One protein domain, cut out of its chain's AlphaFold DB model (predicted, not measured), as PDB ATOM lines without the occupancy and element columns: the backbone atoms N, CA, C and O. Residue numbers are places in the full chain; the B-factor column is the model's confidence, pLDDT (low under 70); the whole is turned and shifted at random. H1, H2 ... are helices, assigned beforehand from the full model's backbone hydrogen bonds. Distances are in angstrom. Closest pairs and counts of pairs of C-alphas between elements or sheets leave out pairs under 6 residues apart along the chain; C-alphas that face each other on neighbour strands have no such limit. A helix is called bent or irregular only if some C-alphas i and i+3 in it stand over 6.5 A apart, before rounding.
ATOM      1  N   GLU A  11       0.719   2.507  73.756       88.19
ATOM      2  CA  GLU A  11      -0.463   3.311  73.992       88.19
ATOM      3  C   GLU A  11      -0.539   4.496  73.023       88.19
ATOM      4  O   GLU A  11      -1.540   4.653  72.323       88.19
ATOM      5  N   ASP A  12       0.556   5.250  72.879       85.56
ATOM      6  CA  ASP A  12       0.658   6.393  71.955       85.56
ATOM      7  C   ASP A  12       0.444   5.992  70.489       85.56
ATOM      8  O   ASP A  12       0.004   6.801  69.670       85.56
ATOM      9  N   ARG A  13       0.765   4.742  70.130       90.00
ATOM     10  CA  ARG A  13       0.581   4.210  68.770       90.00
ATOM     11  C   ARG A  13      -0.826   3.658  68.539       90.00
ATOM     12  O   ARG A  13      -1.318   3.723  67.412       90.00
ATOM     13  N   LEU A  14      -1.469   3.119  69.576       90.50
ATOM     14  CA  LEU A  14      -2.823   2.560  69.508       90.50
ATOM     15  C   LEU A  14      -3.915   3.631  69.645       90.50
ATOM     16  O   LEU A  14      -4.907   3.549  68.924       90.50
ATOM     17  N   ALA A  15      -3.734   4.666  70.474       86.75
ATOM     18  CA  ALA A  15      -4.749   5.714  70.678       86.75
ATOM     19  C   ALA A  15      -5.212   6.371  69.361       86.75
ATOM     20  O   ALA A  15      -6.413   6.368  69.075       86.75
ATOM     21  N   PRO A  16      -4.302   6.868  68.493       85.06
ATOM     22  CA  PRO A  16      -4.708   7.486  67.234       85.06
ATOM     23  C   PRO A  16      -5.343   6.477  66.268       85.06
ATOM     24  O   PRO A  16      -6.161   6.850  65.427       85.06
ATOM     25  N   LEU A  17      -4.992   5.189  66.382       88.81
ATOM     26  CA  LEU A  17      -5.582   4.127  65.572       88.81
ATOM     27  C   LEU A  17      -7.028   3.906  65.991       88.81
ATOM     28  O   LEU A  17      -7.891   3.782  65.124       88.81
ATOM     29  N   PHE A  18      -7.292   3.897  67.297       87.56
ATOM     30  CA  PHE A  18      -8.637   3.722  67.819       87.56
ATOM     31  C   PHE A  18      -9.521   4.935  67.518       87.56
ATOM     32  O   PHE A  18     -10.672   4.747  67.130       87.56
ATOM     33  N   ASP A  19      -8.988   6.163  67.582       78.75
ATOM     34  CA  ASP A  19      -9.724   7.367  67.157       78.75
ATOM     35  C   ASP A  19     -10.117   7.299  65.671       78.75
ATOM     36  O   ASP A  19     -11.282   7.491  65.313       78.75
ATOM     37  N   MET A  20      -9.173   6.948  64.788       78.69
ATOM     38  CA  MET A  20      -9.455   6.809  63.352       78.69
ATOM     39  C   MET A  20     -10.392   5.643  63.029       78.69
ATOM     40  O   MET A  20     -11.211   5.743  62.111       78.69
ATOM     41  N   TYR A  21     -10.272   4.529  63.752       80.75
ATOM     42  CA  TYR A  21     -11.161   3.380  63.600       80.75
ATOM     43  C   TYR A  21     -12.569   3.688  64.141       80.75
ATOM     44  O   TYR A  21     -13.568   3.215  63.595       80.75
ATOM     45  N   GLY A  22     -12.655   4.548  65.160       73.81
ATOM     46  CA  GLY A  22     -13.878   4.882  65.882       73.81
ATOM     47  C   GLY A  22     -14.201   3.908  67.015       73.81
ATOM     48  O   GLY A  22     -15.377   3.715  67.314       73.81
ATOM     49  N   GLY A  23     -13.183   3.270  67.592       82.25
ATOM     50  CA  GLY A  23     -13.282   2.248  68.636       82.25
ATOM     51  C   GLY A  23     -12.095   1.285  68.587       82.25
ATOM     52  O   GLY A  23     -11.119   1.540  67.884       82.25
ATOM     53  N   VAL A  24     -12.187   0.157  69.294       87.00
ATOM     54  CA  VAL A  24     -11.151  -0.891  69.281       87.00
ATOM     55  C   VAL A  24     -11.243  -1.712  67.979       87.00
ATOM     56  O   VAL A  24     -12.266  -2.366  67.750       87.00
ATOM     57  N   PRO A  25     -10.206  -1.722  67.117       87.31
ATOM     58  CA  PRO A  25     -10.189  -2.547  65.915       87.31
ATOM     59  C   PRO A  25     -10.229  -4.049  66.249       87.31
ATOM     60  O   PRO A  25      -9.528  -4.482  67.168       87.31
ATOM     61  N   PRO A  26     -10.972  -4.875  65.490       87.56
ATOM     62  CA  PRO A  26     -10.924  -6.330  65.606       87.56
ATOM     63  C   PRO A  26      -9.515  -6.880  65.351       87.56
ATOM     64  O   PRO A  26      -8.775  -6.358  64.512       87.56
ATOM     65  N   ARG A  27      -9.145  -7.980  66.017       90.69
ATOM     66  CA  ARG A  27      -7.821  -8.611  65.842       90.69
ATOM     67  C   ARG A  27      -7.589  -9.054  64.398       90.69
ATOM     68  O   ARG A  27      -6.481  -8.918  63.883       90.69
ATOM     69  N   GLU A  28      -8.629  -9.527  63.713       87.50
ATOM     70  CA  GLU A  28      -8.566  -9.935  62.306       87.50
ATOM     71  C   GLU A  28      -8.164  -8.775  61.394       87.50
ATOM     72  O   GLU A  28      -7.385  -8.976  60.463       87.50
ATOM     73  N   PHE A  29      -8.655  -7.565  61.679       86.75
ATOM     74  CA  PHE A  29      -8.256  -6.354  60.967       86.75
ATOM     75  C   PHE A  29      -6.780  -6.036  61.238       86.75
ATOM     76  O   PHE A  29      -6.010  -5.816  60.302       86.75
ATOM     77  N   MET A  30      -6.365  -6.091  62.509       90.25
ATOM     78  CA  MET A  30      -4.980  -5.825  62.914       90.25
ATOM     79  C   MET A  30      -3.986  -6.777  62.229       90.25
ATOM     80  O   MET A  30      -2.942  -6.343  61.752       90.25
ATOM     81  N   HIS A  31      -4.312  -8.065  62.090       88.69
ATOM     82  CA  HIS A  31      -3.431  -9.053  61.453       88.69
ATOM     83  C   HIS A  31      -3.170  -8.826  59.957       88.69
ATOM     84  O   HIS A  31      -2.178  -9.335  59.430       88.69
ATOM     85  N   ARG A  32      -4.036  -8.091  59.250       80.75
ATOM     86  CA  ARG A  32      -3.934  -7.921  57.788       80.75
ATOM     87  C   ARG A  32      -2.833  -6.974  57.359       80.75
ATOM     88  O   ARG A  32      -2.346  -7.082  56.235       80.75
ATOM     89  N   HIS A  33      -2.462  -6.043  58.228       85.88
ATOM     90  CA  HIS A  33      -1.469  -5.038  57.906       85.88
ATOM     91  C   HIS A  33      -0.186  -5.278  58.709       85.88
ATOM     92  O   HIS A  33      -0.273  -5.383  59.932       85.88
ATOM     93  N   PRO A  34       1.007  -5.313  58.079       89.00
ATOM     94  CA  PRO A  34       2.255  -5.637  58.775       89.00
ATOM     95  C   PRO A  34       2.503  -4.801  60.036       89.00
ATOM     96  O   PRO A  34       2.861  -5.354  61.071       89.00
ATOM     97  N   TYR A  35       2.247  -3.491  59.964       91.50
ATOM     98  CA  TYR A  35       2.415  -2.586  61.106       91.50
ATOM     99  C   TYR A  35       1.386  -2.845  62.221       91.50
ATOM    100  O   TYR A  35       1.742  -2.903  63.391       91.50
ATOM    101  N   PHE A  36       0.112  -3.071  61.888       93.31
ATOM    102  CA  PHE A  36      -0.918  -3.328  62.904       93.31
ATOM    103  C   PHE A  36      -0.745  -4.709  63.550       93.31
ATOM    104  O   PHE A  36      -0.940  -4.860  64.754       93.31
ATOM    105  N   ALA A  37      -0.292  -5.701  62.783       93.31
ATOM    106  CA  ALA A  37       0.042  -7.026  63.290       93.31
ATOM    107  C   ALA A  37       1.239  -6.978  64.252       93.31
ATOM    108  O   ALA A  37       1.368  -7.819  65.139       93.31
ATOM    109  N   GLU A  38       2.138  -6.011  64.085       93.12
ATOM    110  CA  GLU A  38       3.205  -5.744  65.042       93.12
ATOM    111  C   GLU A  38       2.691  -5.108  66.332       93.12
ATOM    112  O   GLU A  38       3.013  -5.635  67.394       93.12
ATOM    113  N   LEU A  39       1.832  -4.085  66.252       93.12
ATOM    114  CA  LEU A  39       1.179  -3.514  67.441       93.12
ATOM    115  C   LEU A  39       0.426  -4.585  68.236       93.12
ATOM    116  O   LEU A  39       0.507  -4.625  69.458       93.12
ATOM    117  N   LEU A  40      -0.262  -5.491  67.537       94.38
ATOM    118  CA  LEU A  40      -0.977  -6.598  68.162       94.38
ATOM    119  C   LEU A  40      -0.027  -7.571  68.876       94.38
ATOM    120  O   LEU A  40      -0.274  -7.941  70.019       94.38
ATOM    121  N   ARG A  41       1.084  -7.954  68.230       95.25
ATOM    122  CA  ARG A  41       2.106  -8.813  68.855       95.25
ATOM    123  C   ARG A  41       2.725  -8.154  70.082       95.25
ATOM    124  O   ARG A  41       2.978  -8.838  71.066       95.25
ATOM    125  N   GLU A  42       2.974  -6.852  70.026       93.81
ATOM    126  CA  GLU A  42       3.503  -6.097  71.159       93.81
ATOM    127  C   GLU A  42       2.490  -6.034  72.310       93.81
ATOM    128  O   GLU A  42       2.852  -6.331  73.448       93.81
ATOM    129  N   ALA A  43       1.212  -5.779  72.013       93.25
ATOM    130  CA  ALA A  43       0.136  -5.827  73.003       93.25
ATOM    131  C   ALA A  43       0.028  -7.207  73.671       93.25
ATOM    132  O   ALA A  43      -0.117  -7.307  74.889       93.25
ATOM    133  N   ASP A  44       0.194  -8.281  72.898       93.56
ATOM    134  CA  ASP A  44       0.194  -9.649  73.420       93.56
ATOM    135  C   ASP A  44       1.368  -9.931  74.369       93.56
ATOM    136  O   ASP A  44       1.224 -10.717  75.306       93.56
ATOM    137  N   THR A  45       2.503  -9.243  74.212       94.38
ATOM    138  CA  THR A  45       3.605  -9.322  75.188       94.38
ATOM    139  C   THR A  45       3.352  -8.529  76.475       94.38
ATOM    140  O   THR A  45       3.993  -8.816  77.484       94.38
ATOM    141  N   GLN A  46       2.411  -7.578  76.468       92.75
ATOM    142  CA  GLN A  46       2.080  -6.700  77.601       92.75
ATOM    143  C   GLN A  46       0.806  -7.123  78.357       92.75
ATOM    144  O   GLN A  46       0.191  -6.321  79.050       92.75
ATOM    145  N   GLY A  47       0.408  -8.394  78.255       89.75
ATOM    146  CA  GLY A  47      -0.774  -8.928  78.945       89.75
ATOM    147  C   GLY A  47      -1.983  -9.173  78.042       89.75
ATOM    148  O   GLY A  47      -3.026  -9.592  78.540       89.75
ATOM    149  N   GLY A  48      -1.842  -8.978  76.728       91.81
ATOM    150  CA  GLY A  48      -2.887  -9.252  75.741       91.81
ATOM    151  C   GLY A  48      -3.490  -7.978  75.161       91.81
ATOM    152  O   GLY A  48      -3.637  -6.976  75.860       91.81
ATOM    153  N   TYR A  49      -3.897  -8.041  73.891       91.25
ATOM    154  CA  TYR A  49      -4.620  -6.954  73.221       91.25
ATOM    155  C   TYR A  49      -5.806  -6.433  74.036       91.25
ATOM    156  O   TYR A  49      -5.942  -5.230  74.222       91.25
ATOM    157  N   GLU A  50      -6.612  -7.335  74.598       91.50
ATOM    158  CA  GLU A  50      -7.769  -6.988  75.425       91.50
ATOM    159  C   GLU A  50      -7.352  -6.224  76.687       91.50
ATOM    160  O   GLU A  50      -7.967  -5.211  77.019       91.50
ATOM    161  N   SER A  51      -6.264  -6.651  77.340       89.69
ATOM    162  CA  SER A  51      -5.741  -5.986  78.537       89.69
ATOM    163  C   SER A  51      -5.300  -4.559  78.211       89.69
ATOM    164  O   SER A  51      -5.735  -3.628  78.883       89.69
ATOM    165  N   VAL A  52      -4.520  -4.377  77.140       88.12
ATOM    166  CA  VAL A  52      -4.042  -3.054  76.698       88.12
ATOM    167  C   VAL A  52      -5.206  -2.167  76.249       88.12
ATOM    168  O   VAL A  52      -5.226  -0.983  76.546       88.12
ATOM    169  N   THR A  53      -6.216  -2.719  75.571       87.00
ATOM    170  CA  THR A  53      -7.381  -1.933  75.127       87.00
ATOM    171  C   THR A  53      -8.295  -1.509  76.274       87.00
ATOM    172  O   THR A  53      -8.930  -0.466  76.180       87.00
ATOM    173  N   SER A  54      -8.354  -2.282  77.364       86.31
ATOM    174  CA  SER A  54      -9.228  -1.970  78.503       86.31
ATOM    175  C   SER A  54      -8.740  -0.797  79.356       86.31
ATOM    176  O   SER A  54      -9.537  -0.221  80.091       86.31
ATOM    177  N   SER A  55      -7.465  -0.414  79.236       83.12
ATOM    178  CA  SER A  55      -6.916   0.788  79.875       83.12
ATOM    179  C   SER A  55      -7.117   2.071  79.064       83.12
ATOM    180  O   SER A  55      -6.779   3.142  79.560       83.12
ATOM    181  N   PHE A  56      -7.634   1.993  77.834       81.50
ATOM    182  CA  PHE A  56      -7.982   3.194  77.080       81.50
ATOM    183  C   PHE A  56      -9.328   3.726  77.550       81.50
ATOM    184  O   PHE A  56     -10.382   3.184  77.218       81.50
TER     185      PHE A  56
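Overview. This is residues 11 to 56 of the 986 residues of the protein "Helicase ATP-binding domain-containing protein" of archaeon (UniProt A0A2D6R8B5). Four short helices make a small rounded body: H2 and H3 fold back on each other as a helical hairpin in an open V, H4 turns off past the last residues of H3, and H1 lies by itself over one side of H3 and H4, near both without clearly touching either. The printed part has 46 residues with four named helices, in the order H1, H2, H3, H4, and no named strand; the class is all helix. It is compact, with a radius of gyration of the C-alphas of 9.5 A, and the C-alphas span 24 by 23 by 16 A.

Arrangement. H1, residues 11 to 21, is close to but not clearly touching H3, residues 34 to 45; their closest C-alphas, those of Leu 14 and Leu 39, are 7.6 A apart. They run opposite ways at a steep tilt of 53 degrees. H1 is also close to but not clearly touching H4, residues 49 to 54, and about perpendicular to it at 84 degrees; the closest C-alphas, of Glu 11 and Val 52, are 7.8 A apart. H1 and H2, residues 27 to 32, are apart. H2 and H3 form a helical hairpin: they touch, with residues 36 to 40 of H3 alone, and run opposite ways at a steep tilt of 40 degrees. Their closest C-alphas, of His 31 and Ala 37, are 4.4 A apart. H3 and H4 only just touch, and only at the corner by their link, with 3 pairs of C-alphas within 8 A; H3 does so with residues 40 to 43 alone. The closest C-alphas there, of Ala 43 and Tyr 49, are 4.9 A apart, and the helices stand about perpendicular at 75 degrees. H2 and H4 are only just apart, their closest C-alphas being 8.2 A from each other. In H3 and H4 every O i to N i+4 pair is within hydrogen-bond range; in H1 5 of 7 are, and in H2 1 of 2.

Along the chain. H1 begins at C-alpha 11, (-0.463, 3.311, 73.992), and measures 14.9 A from first to last C-alpha. It is neither bent nor irregular, but only just: C-alphas 13 and 16 are 6.4 A apart. H2 measures 9.0 A. H3, the longest helix, begins at C-alpha 34, (2.255, -5.637, 58.775), and measures 16.9 A. H4 measures 8.6 A and ends at C-alpha 54, (-9.228, -1.970, 78.503).

Size, cuts and confidence. The two C-alphas farthest apart, those of Gly 22 and Thr 45, are 24.4 A apart, while the first and last printed C-alphas, of Glu 11 and Phe 56, are 8.1 A apart. The printed part has no cut, and the links H1 to H2, H2 to H3 and H3 to H4 are tight. The mean pLDDT of the printed part is 88.3, and no printed residue is under 70.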